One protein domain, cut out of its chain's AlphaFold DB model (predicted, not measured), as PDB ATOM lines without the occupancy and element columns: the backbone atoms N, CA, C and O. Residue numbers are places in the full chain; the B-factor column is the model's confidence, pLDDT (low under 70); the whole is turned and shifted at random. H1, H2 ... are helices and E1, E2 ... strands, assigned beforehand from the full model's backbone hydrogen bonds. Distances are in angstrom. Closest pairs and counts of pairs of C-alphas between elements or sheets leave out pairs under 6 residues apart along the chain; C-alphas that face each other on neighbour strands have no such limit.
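Overview. This is residues 4 to 125 of the 125 residues of an uncharacterized protein of Halobacillus litoralis (UniProt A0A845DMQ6). A small three-stranded sheet sits beside one end of a long helical hairpin, H2 and H3, near the first residues of H2. H2 makes the long axis, with H3 folded back along one side of it and H1 along part of another side, so the three helices form a loose row with H2 in the middle. The printed part has 122 residues, in the order H1 E1 E2 E3 H2 H3, mostly helix; the antiparallel sheet runs E1 E2 E3, a meander, each strand the antiparallel neighbour of the one before. The whole is loose, with a radius of gyration of the C-alphas of 17.5 A, and elongated, spanning 53 by 30 by 23 A.

Along the chain. Find E1 at residues 31 to 36, E2 at 41 to 47 and E3 at 53 to 58. H2, residues 63 to 95, runs 47.7 A from C-alpha 63 at (330.188, -1.534, 10.431). H3, residues 100 to 124, covers 36.0 A and ends at (318.928, -3.913, 23.964). H1, residues 4 to 22, covers 26.1 A from (344.528, 6.214, 59.454).

Arrangement. In hairpin E1 and E2, look for N 34 and O 43, 2.9 A apart; in hairpin E2 and E3, N 44 and O 57, 2.8 A. H2 only grazes the sheet with residues 66 to 74; the closest C-alphas of E1 and H2, Lys 32 and Gln 73, are 6.6 A apart. H2 and H3 touch, closest at the C-alphas of Thr 90 and Ser 106, 5.2 A, at a shallow tilt of 20 degrees, opposite ways. H2 touches H1 with residues 81 to 92 alone, closest at the C-alphas of Ile 13 and Leu 88, 6.7 A, at a shallow tilt of 15 degrees, opposite ways. H1 and H3 are apart. In H1, H2 and H3 every O i to N i+4 pair is within hydrogen-bond range.

Size, cuts and confidence. The C-alphas farthest apart, Ser 39 and Lys 99, are 54.9 A apart. The printed part has no cut and no long link. Mean pLDDT of the printed part is 73.3; 51 residues are under 70, among them 32 to 61.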
ATOM      1  N   LYS A   4     343.939   7.399  60.104       65.56
ATOM      2  CA  LYS A   4     344.528   6.214  59.454       65.56
ATOM      3  C   LYS A   4     343.479   5.245  58.905       65.56
ATOM      4  O   LYS A   4     343.602   4.811  57.765       65.56
ATOM      5  N   THR A   5     342.435   4.941  59.673       68.56
ATOM      6  CA  THR A   5     341.374   4.013  59.253       68.56
ATOM      7  C   THR A   5     340.554   4.593  58.100       68.56
ATOM      8  O   THR A   5     340.152   3.874  57.190       68.56
ATOM      9  N   LEU A   6     340.354   5.914  58.101       66.69
ATOM     10  CA  LEU A   6     339.641   6.619  57.037       66.69
ATOM     11  C   LEU A   6     340.425   6.600  55.717       66.69
ATOM     12  O   LEU A   6     339.853   6.317  54.667       66.69
ATOM     13  N   ALA A   7     341.744   6.807  55.785       70.50
ATOM     14  CA  ALA A   7     342.628   6.699  54.628       70.50
ATOM     15  C   ALA A   7     342.656   5.276  54.045       70.50
ATOM     16  O   ALA A   7     342.590   5.120  52.831       70.50
ATOM     17  N   GLN A   8     342.694   4.236  54.884       68.00
ATOM     18  CA  GLN A   8     342.707   2.841  54.426       68.00
ATOM     19  C   GLN A   8     341.431   2.447  53.678       68.00
ATOM     20  O   GLN A   8     341.514   1.785  52.648       68.00
ATOM     21  N   ILE A   9     340.261   2.880  54.148       69.81
ATOM     22  CA  ILE A   9     338.990   2.600  53.466       69.81
ATOM     23  C   ILE A   9     338.892   3.386  52.152       69.81
ATOM     24  O   ILE A   9     338.464   2.829  51.147       69.81
ATOM     25  N   LEU A  10     339.335   4.647  52.122       72.62
ATOM     26  CA  LEU A  10     339.423   5.429  50.881       72.62
ATOM     27  C   LEU A  10     340.340   4.758  49.855       72.62
ATOM     28  O   LEU A  10     339.961   4.619  48.698       72.62
ATOM     29  N   ILE A  11     341.510   4.286  50.293       77.25
ATOM     30  CA  ILE A  11     342.432   3.517  49.452       77.25
ATOM     31  C   ILE A  11     341.770   2.223  48.977       77.25
ATOM     32  O   ILE A  11     341.916   1.880  47.813       77.25
ATOM     33  N   PHE A  12     341.006   1.531  49.824       74.44
ATOM     34  CA  PHE A  12     340.293   0.312  49.442       74.44
ATOM     35  C   PHE A  12     339.203   0.574  48.393       74.44
ATOM     36  O   PHE A  12     339.089  -0.176  47.429       74.44
ATOM     37  N   ILE A  13     338.444   1.666  48.528       73.19
ATOM     38  CA  ILE A  13     337.432   2.083  47.544       73.19
ATOM     39  C   ILE A  13     338.099   2.457  46.221       73.19
ATOM     40  O   ILE A  13     337.653   2.002  45.172       73.19
ATOM     41  N   ILE A  14     339.178   3.246  46.263       72.94
ATOM     42  CA  ILE A  14     339.938   3.647  45.074       72.94
ATOM     43  C   ILE A  14     340.577   2.424  44.409       72.94
ATOM     44  O   ILE A  14     340.506   2.295  43.195       72.94
ATOM     45  N   ALA A  15     341.153   1.501  45.179       69.56
ATOM     46  CA  ALA A  15     341.727   0.265  44.661       69.56
ATOM     47  C   ALA A  15     340.655  -0.646  44.050       69.56
ATOM     48  O   ALA A  15     340.877  -1.187  42.975       69.56
ATOM     49  N   GLY A  16     339.485  -0.771  44.683       67.06
ATOM     50  CA  GLY A  16     338.347  -1.509  44.135       67.06
ATOM     51  C   GLY A  16     337.855  -0.902  42.822       67.06
ATOM     52  O   GLY A  16     337.713  -1.611  41.833       67.06
ATOM     53  N   LEU A  17     337.689   0.421  42.783       66.31
ATOM     54  CA  LEU A  17     337.384   1.187  41.573       66.31
ATOM     55  C   LEU A  17     338.414   0.938  40.466       66.31
ATOM     56  O   LEU A  17     338.047   0.541  39.366       66.31
ATOM     57  N   LEU A  18     339.701   1.135  40.759       64.69
ATOM     58  CA  LEU A  18     340.784   0.940  39.796       64.69
ATOM     59  C   LEU A  18     340.864  -0.510  39.314       64.69
ATOM     60  O   LEU A  18     341.110  -0.735  38.138       64.69
ATOM     61  N   PHE A  19     340.615  -1.484  40.187       64.25
ATOM     62  CA  PHE A  19     340.577  -2.899  39.829       64.25
ATOM     63  C   PHE A  19     339.421  -3.213  38.871       64.25
ATOM     64  O   PHE A  19     339.630  -3.860  37.851       64.25
ATOM     65  N   ILE A  20     338.225  -2.687  39.148       60.47
ATOM     66  CA  ILE A  20     337.037  -2.823  38.290       60.47
ATOM     67  C   ILE A  20     337.295  -2.193  36.919       60.47
ATOM     68  O   ILE A  20     337.048  -2.830  35.904       60.47
ATOM     69  N   PHE A  21     337.841  -0.975  36.873       55.00
ATOM     70  CA  PHE A  21     338.162  -0.300  35.611       55.00
ATOM     71  C   PHE A  21     339.376  -0.891  34.878       55.00
ATOM     72  O   PHE A  21     339.518  -0.672  33.679       55.00
ATOM     73  N   SER A  22     340.252  -1.624  35.571       50.31
ATOM     74  CA  SER A  22     341.416  -2.286  34.971       50.31
ATOM     75  C   SER A  22     341.088  -3.658  34.380       50.31
ATOM     76  O   SER A  22     341.893  -4.178  33.607       50.31
ATOM     77  N   MET A  23     339.966  -4.275  34.756       53.19
ATOM     78  CA  MET A  23     339.508  -5.515  34.135       53.19
ATOM     79  C   MET A  23     338.622  -5.184  32.935       53.19
ATOM     80  O   MET A  23     337.724  -4.351  33.038       53.19
ATOM     81  N   ASP A  24     338.834  -5.881  31.817       55.59
ATOM     82  CA  ASP A  24     337.923  -5.896  30.667       55.59
ATOM     83  C   ASP A  24     336.597  -6.570  31.061       55.59
ATOM     84  O   ASP A  24     336.305  -7.708  30.676       55.59
ATOM     85  N   LEU A  25     335.806  -5.886  31.891       59.50
ATOM     86  CA  LEU A  25     334.624  -6.453  32.519       59.50
ATOM     87  C   LEU A  25     333.612  -6.868  31.447       59.50
ATOM     88  O   LEU A  25     333.237  -6.051  30.591       59.50
ATOM     89  N   PRO A  26     333.157  -8.133  31.475       59.53
ATOM     90  CA  PRO A  26     332.057  -8.550  30.630       59.53
ATOM     91  C   PRO A  26     330.823  -7.728  30.996       59.53
ATOM     92  O   PRO A  26     330.537  -7.509  32.173       59.53
ATOM     93  N   VAL A  27     330.086  -7.272  29.984       64.81
ATOM     94  CA  VAL A  27     328.797  -6.615  30.217       64.81
ATOM     95  C   VAL A  27     327.795  -7.695  30.552       64.81
ATOM     96  O   VAL A  27     327.430  -8.495  29.689       64.81
ATOM     97  N   LEU A  28     327.382  -7.754  31.815       71.00
ATOM     98  CA  LEU A  28     326.468  -8.797  32.267       71.00
ATOM     99  C   LEU A  28     325.155  -8.699  31.487       71.00
ATOM    100  O   LEU A  28     324.563  -7.627  31.388       71.00
ATOM    101  N   GLY A  29     324.730  -9.823  30.907       59.91
ATOM    102  CA  GLY A  29     323.487  -9.928  30.144       59.91
ATOM    103  C   GLY A  29     323.505  -9.318  28.733       59.91
ATOM    104  O   GLY A  29     322.479  -9.396  28.054       59.91
ATOM    105  N   PHE A  30     324.628  -8.753  28.265       66.94
ATOM    106  CA  PHE A  30     324.732  -8.128  26.940       66.94
ATOM    107  C   PHE A  30     325.911  -8.661  26.107       66.94
ATOM    108  O   PHE A  30     326.810  -9.356  26.588       66.94
ATOM    109  N   LYS A  31     325.875  -8.357  24.807       72.31
ATOM    110  CA  LYS A  31     326.892  -8.722  23.816       72.31
ATOM    111  C   LYS A  31     328.134  -7.833  23.973       72.31
ATOM    112  O   LYS A  31     328.018  -6.612  24.002       72.31
ATOM    113  N   LYS A  32     329.319  -8.438  24.026       67.00
ATOM    114  CA  LYS A  32     330.631  -7.779  23.997       67.00
ATOM    115  C   LYS A  32     331.248  -7.950  22.614       67.00
ATOM    116  O   LYS A  32     331.298  -9.066  22.104       67.00
ATOM    117  N   LEU A  33     331.727  -6.862  22.020       63.88
ATOM    118  CA  LEU A  33     332.563  -6.919  20.823       63.88
ATOM    119  C   LEU A  33     334.030  -7.027  21.231       63.88
ATOM    120  O   LEU A  33     334.553  -6.147  21.912       63.88
ATOM    121  N   GLU A  34     334.701  -8.085  20.791       63.75
ATOM    122  CA  GLU A  34     336.132  -8.285  21.006       63.75
ATOM    123  C   GLU A  34     336.867  -8.330  19.665       63.75
ATOM    124  O   GLU A  34     336.469  -9.029  18.731       63.75
ATOM    125  N   TYR A  35     337.928  -7.535  19.546       57.50
ATOM    126  CA  TYR A  35     338.741  -7.480  18.337       57.50
ATOM    127  C   TYR A  35     339.819  -8.567  18.376       57.50
ATOM    128  O   TYR A  35     340.708  -8.535  19.229       57.50
ATOM    129  N   ILE A  36     339.784  -9.503  17.427       64.31
ATOM    130  CA  ILE A  36     340.814 -10.536  17.305       64.31
ATOM    131  C   ILE A  36     341.982  -9.958  16.503       64.31
ATOM    132  O   ILE A  36     341.933  -9.876  15.273       64.31
ATOM    133  N   LYS A  37     343.065  -9.593  17.202       51.47
ATOM    134  CA  LYS A  37     344.289  -9.032  16.596       51.47
ATOM    135  C   LYS A  37     344.901  -9.919  15.504       51.47
ATOM    136  O   LYS A  37     345.493  -9.382  14.576       51.47
ATOM    137  N   GLU A  38     344.739 -11.238  15.594       54.41
ATOM    138  CA  GLU A  38     345.338 -12.210  14.665       54.41
ATOM    139  C   GLU A  38     344.585 -12.368  13.334       54.41
ATOM    140  O   GLU A  38     345.192 -12.740  12.337       54.41
ATOM    141  N   SER A  39     343.280 -12.075  13.290       54.72
ATOM    142  CA  SER A  39     342.448 -12.256  12.084       54.72
ATOM    143  C   SER A  39     341.854 -10.953  11.548       54.72
ATOM    144  O   SER A  39     341.064 -10.985  10.606       54.72
ATOM    145  N   SER A  40     342.177  -9.814  12.173       56.53
ATOM    146  CA  SER A  40     341.580  -8.498  11.884       56.53
ATOM    147  C   SER A  40     340.046  -8.513  11.858       56.53
ATOM    148  O   SER A  40     339.418  -7.697  11.186       56.53
ATOM    149  N   THR A  41     339.437  -9.456  12.580       57.16
ATOM    150  CA  THR A  41     337.993  -9.694  12.583       57.16
ATOM    151  C   THR A  41     337.444  -9.501  13.994       57.16
ATOM    152  O   THR A  41     338.126  -9.752  14.987       57.16
ATOM    153  N   TYR A  42     336.202  -9.033  14.091       61.53
ATOM    154  CA  TYR A  42     335.520  -8.841  15.367       61.53
ATOM    155  C   TYR A  42     334.726 -10.089  15.744       61.53
ATOM    156  O   TYR A  42     334.175 -10.782  14.889       61.53
ATOM    157  N   ARG A  43     334.648 -10.363  17.039       66.00
ATOM    158  CA  ARG A  43     333.879 -11.449  17.638       66.00
ATOM    159  C   ARG A  43     332.812 -10.849  18.546       66.00
ATOM    160  O   ARG A  43     333.105  -9.919  19.290       66.00
ATOM    161  N   ILE A  44     331.583 -11.356  18.474       65.19
ATOM    162  CA  ILE A  44     330.563 -11.077  19.485       65.19
ATOM    163  C   ILE A  44     330.602 -12.203  20.513       65.19
ATOM    164  O   ILE A  44     330.314 -13.352  20.176       65.19
ATOM    165  N   ILE A  45     330.865 -11.849  21.768       67.06
ATOM    166  CA  ILE A  45     330.737 -12.739  22.921       67.06
ATOM    167  C   ILE A  45     329.518 -12.297  23.724       67.06
ATOM    168  O   ILE A  45     329.453 -11.175  24.213       67.06
ATOM    169  N   SER A  46     328.511 -13.157  23.837       62.19
ATOM    170  CA  SER A  46     327.314 -12.874  24.638       62.19
ATOM    171  C   SER A  46     327.503 -13.415  26.048       62.19
ATOM    172  O   SER A  46     327.743 -14.613  26.202       62.19
ATOM    173  N   TYR A  47     327.352 -12.575  27.070       65.75
ATOM    174  CA  TYR A  47     327.444 -12.998  28.468       65.75
ATOM    175  C   TYR A  47     326.055 -13.115  29.098       65.75
ATOM    176  O   TYR A  47     325.169 -12.302  28.844       65.75
ATOM    177  N   ASN A  48     325.855 -14.118  29.953       67.69
ATOM    178  CA  ASN A  48     324.674 -14.172  30.808       67.69
ATOM    179  C   ASN A  48     324.800 -13.181  31.983       67.69
ATOM    180  O   ASN A  48     325.856 -12.600  32.234       67.69
ATOM    181  N   TRP A  49     323.721 -13.032  32.751       62.56
ATOM    182  CA  TRP A  49     323.673 -12.206  33.966       62.56
ATOM    183  C   TRP A  49     324.633 -12.647  35.088       62.56
ATOM    184  O   TRP A  49     324.822 -11.920  36.057       62.56
ATOM    185  N   TYR A  50     325.250 -13.821  34.955       60.56
ATOM    186  CA  TYR A  50     326.194 -14.416  35.904       60.56
ATOM    187  C   TYR A  50     327.639 -14.436  35.371       60.56
ATOM    188  O   TYR A  50     328.495 -15.095  35.955       60.56
ATOM    189  N   GLY A  51     327.916 -13.754  34.251       60.12
ATOM    190  CA  GLY A  51     329.254 -13.650  33.657       60.12
ATOM    191  C   GLY A  51     329.722 -14.879  32.870       60.12
ATOM    192  O   GLY A  51     330.870 -14.924  32.443       60.12
ATOM    193  N   LYS A  52     328.857 -15.874  32.646       66.38
ATOM    194  CA  LYS A  52     329.153 -17.028  31.791       66.38
ATOM    195  C   LYS A  52     328.895 -16.683  30.327       66.38
ATOM    196  O   LYS A  52     327.829 -16.171  29.984       66.38
ATOM    197  N   GLU A  53     329.842 -17.035  29.470       68.81
ATOM    198  CA  GLU A  53     329.709 -16.937  28.017       68.81
ATOM    199  C   GLU A  53     328.609 -17.887  27.521       68.81
ATOM    200  O   GLU A  53     328.606 -19.081  27.830       68.81
ATOM    201  N   ILE A  54     327.632 -17.340  26.796       64.81
ATOM    202  CA  ILE A  54     326.512 -18.087  26.206       64.81
ATOM    203  C   ILE A  54     326.808 -18.420  24.746       64.81
ATOM    204  O   ILE A  54     326.463 -19.502  24.278       64.81
ATOM    205  N   ASN A  55     327.384 -17.474  24.004       62.75
ATOM    206  CA  ASN A  55     327.546 -17.601  22.564       62.75
ATOM    207  C   ASN A  55     328.763 -16.802  22.100       62.75
ATOM    208  O   ASN A  55     328.935 -15.653  22.509       62.75
ATOM    209  N   ASP A  56     329.559 -17.418  21.238       64.50
ATOM    210  CA  ASP A  56     330.765 -16.861  20.643       64.50
ATOM    211  C   ASP A  56     330.623 -16.996  19.123       64.50
ATOM    212  O   ASP A  56     330.583 -18.105  18.583       64.50
ATOM    213  N   GLN A  57     330.463 -15.867  18.433       68.06
ATOM    214  CA  GLN A  57     330.300 -15.844  16.983       68.06
ATOM    215  C   GLN A  57     331.189 -14.781  16.345       68.06
ATOM    216  O   GLN A  57     331.315 -13.661  16.842       68.06
ATOM    217  N   LEU A  58     331.767 -15.111  15.186       63.50
ATOM    218  CA  LEU A  58     332.420 -14.120  14.334       63.50
ATOM    219  C   LEU A  58     331.388 -13.074  13.886       63.50
ATOM    220  O   LEU A  58     330.336 -13.424  13.346       63.50
ATOM    221  N   PHE A  59     331.707 -11.797  14.063       64.62
ATOM    222  CA  PHE A  59     330.876 -10.700  13.594       64.62
ATOM    223  C   PHE A  59     330.938 -10.621  12.066       64.62
ATOM    224  O   PHE A  59     331.980 -10.311  11.494       64.62
ATOM    225  N   LYS A  60     329.812 -10.899  11.405       65.81
ATOM    226  CA  LYS A  60     329.644 -10.765   9.946       65.81
ATOM    227  C   LYS A  60     328.724  -9.598   9.550       65.81
ATOM    228  O   LYS A  60     328.336  -9.507   8.390       65.81
ATOM    229  N   GLY A  61     328.342  -8.755  10.513       65.88
ATOM    230  CA  GLY A  61     327.423  -7.632  10.315       65.88
ATOM    231  C   GLY A  61     328.084  -6.403   9.688       65.88
ATOM    232  O   GLY A  61     329.301  -6.351   9.491       65.88
ATOM    233  N   ALA A  62     327.275  -5.390   9.384       73.25
ATOM    234  CA  ALA A  62     327.770  -4.131   8.829       73.25
ATOM    235  C   ALA A  62     328.540  -3.302   9.887       73.25
ATOM    236  O   ALA A  62     328.244  -3.394  11.082       73.25
ATOM    237  N   PRO A  63     329.483  -2.420   9.493       71.81
ATOM    238  CA  PRO A  63     330.188  -1.534  10.431       71.81
ATOM    239  C   PRO A  63     329.261  -0.644  11.278       71.81
ATOM    240  O   PRO A  63     329.589  -0.304  12.412       71.81
ATOM    241  N   SER A  64     328.083  -0.288  10.755       74.00
ATOM    242  CA  SER A  64     327.048   0.453  11.486       74.00
ATOM    243  C   SER A  64     326.435  -0.356  12.633       74.00
ATOM    244  O   SER A  64     326.219   0.184  13.714       74.00
ATOM    245  N   GLU A  65     326.199  -1.651  12.425       74.00
ATOM    246  CA  GLU A  65     325.695  -2.565  13.458       74.00
ATOM    247  C   GLU A  65     326.754  -2.800  14.542       74.00
ATOM    248  O   GLU A  65     326.434  -2.866  15.727       74.00
ATOM    249  N   MET A  66     328.031  -2.854  14.153       70.75
ATOM    250  CA  MET A  66     329.149  -2.941  15.094       70.75
ATOM    251  C   MET A  66     329.216  -1.711  16.000       70.75
ATOM    252  O   MET A  66     329.361  -1.838  17.216       70.75
ATOM    253  N   LEU A  67     329.090  -0.517  15.414       76.44
ATOM    254  CA  LEU A  67     329.104   0.732  16.164       76.44
ATOM    255  C   LEU A  67     327.930   0.813  17.150       76.44
ATOM    256  O   LEU A  67     328.131   1.232  18.287       76.44
ATOM    257  N   ASP A  68     326.730   0.386  16.744       82.25
ATOM    258  CA  ASP A  68     325.546   0.370  17.614       82.25
ATOM    259  C   ASP A  68     325.723  -0.578  18.813       82.25
ATOM    260  O   ASP A  68     325.483  -0.189  19.958       82.25
ATOM    261  N   ILE A  69     326.235  -1.794  18.581       79.12
ATOM    262  CA  ILE A  69     326.536  -2.746  19.662       79.12
ATOM    263  C   ILE A  69     327.591  -2.163  20.609       79.12
ATOM    264  O   ILE A  69     327.407  -2.216  21.823       79.12
ATOM    265  N   PHE A  70     328.657  -1.560  20.078       79.00
ATOM    266  CA  PHE A  70     329.709  -0.952  20.894       79.00
ATOM    267  C   PHE A  70     329.182   0.213  21.744       79.00
ATOM    268  O   PHE A  70     329.484   0.305  22.933       79.00
ATOM    269  N   GLN A  71     328.345   1.084  21.174       81.50
ATOM    270  CA  GLN A  71     327.736   2.195  21.912       81.50
ATOM    271  C   GLN A  71     326.799   1.707  23.025       81.50
ATOM    272  O   GLN A  71     326.803   2.266  24.124       81.50
ATOM    273  N   LYS A  72     326.001   0.665  22.767       83.62
ATOM    274  CA  LYS A  72     325.138   0.039  23.782       83.62
ATOM    275  C   LYS A  72     325.961  -0.632  24.883       83.62
ATOM    276  O   LYS A  72     325.651  -0.450  26.060       83.62
ATOM    277  N   GLN A  73     327.037  -1.324  24.508       80.69
ATOM    278  CA  GLN A  73     327.987  -1.944  25.430       80.69
ATOM    279  C   GLN A  73     328.621  -0.903  26.364       80.69
ATOM    280  O   GLN A  73     328.577  -1.075  27.579       80.69
ATOM    281  N   ASP A  74     329.157   0.192  25.820       80.81
ATOM    282  CA  ASP A  74     329.787   1.268  26.598       80.81
ATOM    283  C   ASP A  74     328.805   1.912  27.590       80.81
ATOM    284  O   ASP A  74     329.136   2.135  28.758       80.81
ATOM    285  N   ARG A  75     327.557   2.156  27.163       82.81
ATOM    286  CA  ARG A  75     326.504   2.687  28.045       82.81
ATOM    287  C   ARG A  75     326.205   1.749  29.211       82.81
ATOM    288  O   ARG A  75     326.122   2.216  30.347       82.81
ATOM    289  N   LEU A  76     326.058   0.453  28.941       83.94
ATOM    290  CA  LEU A  76     325.808  -0.547  29.978       83.94
ATOM    291  C   LEU A  76     327.012  -0.709  30.914       83.94
ATOM    292  O   LEU A  76     326.827  -0.725  32.125       83.94
ATOM    293  N   GLN A  77     328.247  -0.726  30.402       80.75
ATOM    294  CA  GLN A  77     329.447  -0.784  31.252       80.75
ATOM    295  C   GLN A  77     329.537   0.407  32.201       80.75
ATOM    296  O   GLN A  77     329.815   0.235  33.387       80.75
ATOM    297  N   LYS A  78     329.262   1.619  31.713       82.25
ATOM    298  CA  LYS A  78     329.249   2.824  32.556       82.25
ATOM    299  C   LYS A  78     328.170   2.754  33.635       82.25
ATOM    300  O   LYS A  78     328.408   3.181  34.770       82.25
ATOM    301  N   LEU A  79     327.005   2.197  33.308       84.12
ATOM    302  CA  LEU A  79     325.925   1.996  34.268       84.12
ATOM    303  C   LEU A  79     326.301   0.953  35.329       84.12
ATOM    304  O   LEU A  79     326.212   1.246  36.521       84.12
ATOM    305  N   GLN A  80     326.804  -0.212  34.916       82.94
ATOM    306  CA  GLN A  80     327.271  -1.276  35.812       82.94
ATOM    307  C   GLN A  80     328.422  -0.799  36.708       82.94
ATOM    308  O   GLN A  80     328.407  -1.034  37.915       82.94
ATOM    309  N   GLY A  81     329.365  -0.024  36.166       81.31
ATOM    310  CA  GLY A  81     330.402   0.644  36.953       81.31
ATOM    311  C   GLY A  81     329.814   1.583  38.011       81.31
ATOM    312  O   GLY A  81     330.212   1.534  39.173       81.31
ATOM    313  N   SER A  82     328.804   2.380  37.648       79.50
ATOM    314  CA  SER A  82     328.112   3.276  38.588       79.50
ATOM    315  C   SER A  82     327.397   2.508  39.704       79.50
ATOM    316  O   SER A  82     327.478   2.911  40.864       79.50
ATOM    317  N   ILE A  83     326.754   1.377  39.391       84.12
ATOM    318  CA  ILE A  83     326.138   0.485  40.390       84.12
ATOM    319  C   ILE A  83     327.178   0.056  41.425       84.12
ATOM    320  O   ILE A  83     326.931   0.174  42.626       84.12
ATOM    321  N   ILE A  84     328.356  -0.389  40.979       82.88
ATOM    322  CA  ILE A  84     329.400  -0.835  41.904       82.88
ATOM    323  C   ILE A  84     329.904   0.327  42.768       82.88
ATOM    324  O   ILE A  84     330.085   0.164  43.975       82.88
ATOM    325  N   VAL A  85     330.062   1.522  42.196       81.62
ATOM    326  CA  VAL A  85     330.442   2.720  42.959       81.62
ATOM    327  C   VAL A  85     329.428   3.032  44.052       81.62
ATOM    328  O   VAL A  85     329.813   3.217  45.206       81.62
ATOM    329  N   PHE A  86     328.135   3.051  43.732       80.81
ATOM    330  CA  PHE A  86     327.100   3.316  44.731       80.81
ATOM    331  C   PHE A  86     326.991   2.198  45.776       80.81
ATOM    332  O   PHE A  86     326.743   2.497  46.946       80.81
ATOM    333  N   ALA A  87     327.252   0.940  45.409       82.56
ATOM    334  CA  ALA A  87     327.352  -0.161  46.367       82.56
ATOM    335  C   ALA A  87     328.498   0.069  47.368       82.56
ATOM    336  O   ALA A  87     328.293  -0.008  48.581       82.56
ATOM    337  N   LEU A  88     329.687   0.428  46.872       82.44
ATOM    338  CA  LEU A  88     330.850   0.737  47.706       82.44
ATOM    339  C   LEU A  88     330.615   1.967  48.586       82.44
ATOM    340  O   LEU A  88     330.971   1.945  49.761       82.44
ATOM    341  N   LEU A  89     329.977   3.017  48.061       80.25
ATOM    342  CA  LEU A  89     329.615   4.206  48.837       80.25
ATOM    343  C   LEU A  89     328.603   3.888  49.938       80.25
ATOM    344  O   LEU A  89     328.744   4.394  51.049       80.25
ATOM    345  N   THR A  90     327.623   3.026  49.661       83.44
ATOM    346  CA  THR A  90     326.648   2.571  50.663       83.44
ATOM    347  C   THR A  90     327.345   1.807  51.786       83.44
ATOM    348  O   THR A  90     327.128   2.099  52.964       83.44
ATOM    349  N   LEU A  91     328.232   0.869  51.433       82.00
ATOM    350  CA  LEU A  91     329.033   0.111  52.396       82.00
ATOM    351  C   LEU A  91     329.944   1.025  53.216       82.00
ATOM    352  O   LEU A  91     329.983   0.912  54.439       82.00
ATOM    353  N   ALA A  92     330.631   1.961  52.563       77.56
ATOM    354  CA  ALA A  92     331.475   2.940  53.227       77.56
ATOM    355  C   ALA A  92     330.657   3.770  54.220       77.56
ATOM    356  O   ALA A  92     330.966   3.777  55.409       77.56
ATOM    357  N   ALA A  93     329.573   4.406  53.768       80.44
ATOM    358  CA  ALA A  93     328.703   5.218  54.613       80.44
ATOM    359  C   ALA A  93     328.183   4.427  55.825       80.44
ATOM    360  O   ALA A  93     328.135   4.953  56.940       80.44
ATOM    361  N   TRP A  94     327.849   3.147  55.635       79.88
ATOM    362  CA  TRP A  94     327.421   2.279  56.725       79.88
ATOM    363  C   TRP A  94     328.549   1.976  57.725       79.88
ATOM    364  O   TRP A  94     328.347   2.132  58.931       79.88
ATOM    365  N   ILE A  95     329.748   1.625  57.246       79.31
ATOM    366  CA  ILE A  95     330.938   1.356  58.076       79.31
ATOM    367  C   ILE A  95     331.346   2.596  58.881       79.31
ATOM    368  O   ILE A  95     331.642   2.498  60.073       79.31
ATOM    369  N   PHE A  96     331.319   3.774  58.256       77.19
ATOM    370  CA  PHE A  96     331.669   5.046  58.891       77.19
ATOM    371  C   PHE A  96     330.589   5.580  59.836       77.19
ATOM    372  O   PHE A  96     330.812   6.596  60.494       77.19
ATOM    373  N   LYS A  97     329.437   4.899  59.936       79.50
ATOM    374  CA  LYS A  97     328.260   5.370  60.681       79.50
ATOM    375  C   LYS A  97     327.881   6.801  60.278       79.50
ATOM    376  O   LYS A  97     327.525   7.619  61.127       79.50
ATOM    377  N   GLU A  98     327.981   7.088  58.980       76.56
ATOM    378  CA  GLU A  98     327.546   8.355  58.402       76.56
ATOM    379  C   GLU A  98     326.056   8.588  58.665       76.56
ATOM    380  O   GLU A  98     325.302   7.677  59.033       76.56
ATOM    381  N   LYS A  99     325.604   9.835  58.483       81.75
ATOM    382  CA  LYS A  99     324.191  10.168  58.704       81.75
ATOM    383  C   LYS A  99     323.305   9.218  57.896       81.75
ATOM    384  O   LYS A  99     323.552   8.983  56.715       81.75
ATOM    385  N   LYS A 100     322.220   8.743  58.521       82.94
ATOM    386  CA  LYS A 100     321.250   7.811  57.917       82.94
ATOM    387  C   LYS A 100     320.817   8.227  56.506       82.94
ATOM    388  O   LYS A 100     320.655   7.372  55.647       82.94
ATOM    389  N   VAL A 101     320.694   9.532  56.255       83.31
ATOM    390  CA  VAL A 101     320.362  10.099  54.939       83.31
ATOM    391  C   VAL A 101     321.350   9.667  53.847       83.31
ATOM    392  O   VAL A 101     320.915   9.301  52.762       83.31
ATOM    393  N   TYR A 102     322.659   9.641  54.124       78.31
ATOM    394  CA  TYR A 102     323.673   9.232  53.146       78.31
ATOM    395  C   TYR A 102     323.668   7.723  52.899       78.31
ATOM    396  O   TYR A 102     323.802   7.297  51.755       78.31
ATOM    397  N   VAL A 103     323.453   6.916  53.944       82.19
ATOM    398  CA  VAL A 103     323.345   5.452  53.819       82.19
ATOM    399  C   VAL A 103     322.103   5.073  53.012       82.19
ATOM    400  O   VAL A 103     322.202   4.353  52.026       82.19
ATOM    401  N   TYR A 104     320.931   5.600  53.377       85.38
ATOM    402  CA  TYR A 104     319.690   5.295  52.662       85.38
ATOM    403  C   TYR A 104     319.653   5.914  51.263       85.38
ATOM    404  O   TYR A 104     319.136   5.286  50.347       85.38
ATOM    405  N   GLY A 105     320.223   7.106  51.067       84.06
ATOM    406  CA  GLY A 105     320.279   7.751  49.754       84.06
ATOM    407  C   GLY A 105     321.157   6.988  48.759       84.06
ATOM    408  O   GLY A 105     320.744   6.757  47.622       84.06
ATOM    409  N   SER A 106     322.339   6.543  49.194       81.50
ATOM    410  CA  SER A 106     323.233   5.724  48.359       81.50
ATOM    411  C   SER A 106     322.631   4.348  48.063       81.50
ATOM    412  O   SER A 106     322.621   3.942  46.902       81.50
ATOM    413  N   ALA A 107     322.014   3.700  49.058       84.00
ATOM    414  CA  ALA A 107     321.307   2.433  48.870       84.00
ATOM    415  C   ALA A 107     320.127   2.557  47.890       84.00
ATOM    416  O   ALA A 107     319.971   1.728  46.998       84.00
ATOM    417  N   LEU A 108     319.306   3.606  48.021       90.00
ATOM    418  CA  LEU A 108     318.186   3.862  47.113       90.00
ATOM    419  C   LEU A 108     318.682   4.059  45.676       90.00
ATOM    420  O   LEU A 108     318.140   3.465  44.748       90.00
ATOM    421  N   THR A 109     319.737   4.859  45.503       87.44
ATOM    422  CA  THR A 109     320.334   5.113  44.184       87.44
ATOM    423  C   THR A 109     320.862   3.821  43.568       87.44
ATOM    424  O   THR A 109     320.595   3.548  42.404       87.44
ATOM    425  N   PHE A 110     321.535   2.983  44.360       86.06
ATOM    426  CA  PHE A 110     321.985   1.659  43.940       86.06
ATOM    427  C   PHE A 110     320.830   0.788  43.415       86.06
ATOM    428  O   PHE A 110     320.926   0.259  42.309       86.06
ATOM    429  N   PHE A 111     319.714   0.694  44.146       86.81
ATOM    430  CA  PHE A 111     318.553  -0.085  43.698       86.81
ATOM    431  C   PHE A 111     317.909   0.476  42.423       86.81
ATOM    432  O   PHE A 111     317.531  -0.297  41.543       86.81
ATOM    433  N   ILE A 112     317.819   1.804  42.291       90.88
ATOM    434  CA  ILE A 112     317.311   2.452  41.074       90.88
ATOM    435  C   ILE A 112     318.210   2.123  39.877       90.88
ATOM    436  O   ILE A 112     317.707   1.754  38.819       90.88
ATOM    437  N   LEU A 113     319.533   2.215  40.039       86.81
ATOM    438  CA  LEU A 113     320.478   1.918  38.963       86.81
ATOM    439  C   LEU A 113     320.416   0.446  38.536       86.81
ATOM    440  O   LEU A 113     320.439   0.184  37.337       86.81
ATOM    441  N   ILE A 114     320.256  -0.496  39.474       86.12
ATOM    442  CA  ILE A 114     320.028  -1.916  39.148       86.12
ATOM    443  C   ILE A 114     318.768  -2.087  38.303       86.12
ATOM    444  O   ILE A 114     318.789  -2.792  37.299       86.12
ATOM    445  N   PHE A 115     317.665  -1.446  38.693       88.81
ATOM    446  CA  PHE A 115     316.417  -1.544  37.940       88.81
ATOM    447  C   PHE A 115     316.569  -1.003  36.509       88.81
ATOM    448  O   PHE A 115     316.096  -1.622  35.551       88.81
ATOM    449  N   ILE A 116     317.269   0.125  36.354       87.81
ATOM    450  CA  ILE A 116     317.582   0.703  35.042       87.81
ATOM    451  C   ILE A 116     318.462  -0.254  34.227       87.81
ATOM    452  O   ILE A 116     318.179  -0.454  33.049       87.81
ATOM    453  N   ASP A 117     319.477  -0.876  34.832       85.81
ATOM    454  CA  ASP A 117     320.380  -1.818  34.153       85.81
ATOM    455  C   ASP A 117     319.625  -3.040  33.625       85.81
ATOM    456  O   ASP A 117     319.688  -3.333  32.433       85.81
ATOM    457  N   VAL A 118     318.798  -3.669  34.466       84.06
ATOM    458  CA  VAL A 118     317.921  -4.785  34.067       84.06
ATOM    459  C   VAL A 118     317.012  -4.404  32.903       84.06
ATOM    460  O   VAL A 118     316.893  -5.155  31.933       84.06
ATOM    461  N   THR A 119     316.411  -3.218  32.963       86.31
ATOM    462  CA  THR A 119     315.511  -2.735  31.912       86.31
ATOM    463  C   THR A 119     316.256  -2.475  30.602       86.31
ATOM    464  O   THR A 119     315.791  -2.887  29.539       86.31
ATOM    465  N   LEU A 120     317.421  -1.823  30.652       84.31
ATOM    466  CA  LEU A 120     318.213  -1.509  29.461       84.31
ATOM    467  C   LEU A 120     318.783  -2.761  28.802       84.31
ATOM    468  O   LEU A 120     318.725  -2.874  27.581       84.31
ATOM    469  N   VAL A 121     319.286  -3.715  29.586       81.19
ATOM    470  CA  VAL A 121     319.766  -4.994  29.052       81.19
ATOM    471  C   VAL A 121     318.630  -5.757  28.368       81.19
ATOM    472  O   VAL A 121     318.844  -6.331  27.303       81.19
ATOM    473  N   HIS A 122     317.415  -5.735  28.927       81.00
ATOM    474  CA  HIS A 122     316.260  -6.358  28.279       81.00
ATOM    475  C   HIS A 122     315.839  -5.632  26.994       81.00
ATOM    476  O   HIS A 122     315.482  -6.286  26.027       81.00
ATOM    477  N   MET A 123     315.909  -4.299  26.965       79.62
ATOM    478  CA  MET A 123     315.557  -3.494  25.791       79.62
ATOM    479  C   MET A 123     316.584  -3.601  24.650       79.62
ATOM    480  O   MET A 123     316.233  -3.403  23.488       79.62
ATOM    481  N   TYR A 124     317.860  -3.837  24.964       79.62
ATOM    482  CA  TYR A 124     318.928  -3.913  23.964       79.62
ATOM    483  C   TYR A 124     319.151  -5.314  23.378       79.62
ATOM    484  O   TYR A 124     319.821  -5.408  22.343       79.62
ATOM    485  N   ASN A 125     318.637  -6.366  24.022       67.38
ATOM    486  CA  ASN A 125     318.635  -7.738  23.496       67.38
ATOM    487  C   ASN A 125     317.480  -7.970  22.522       67.38
ATOM    488  O   ASN A 125     317.732  -8.692  21.530       67.38
TER     489      ASN A 125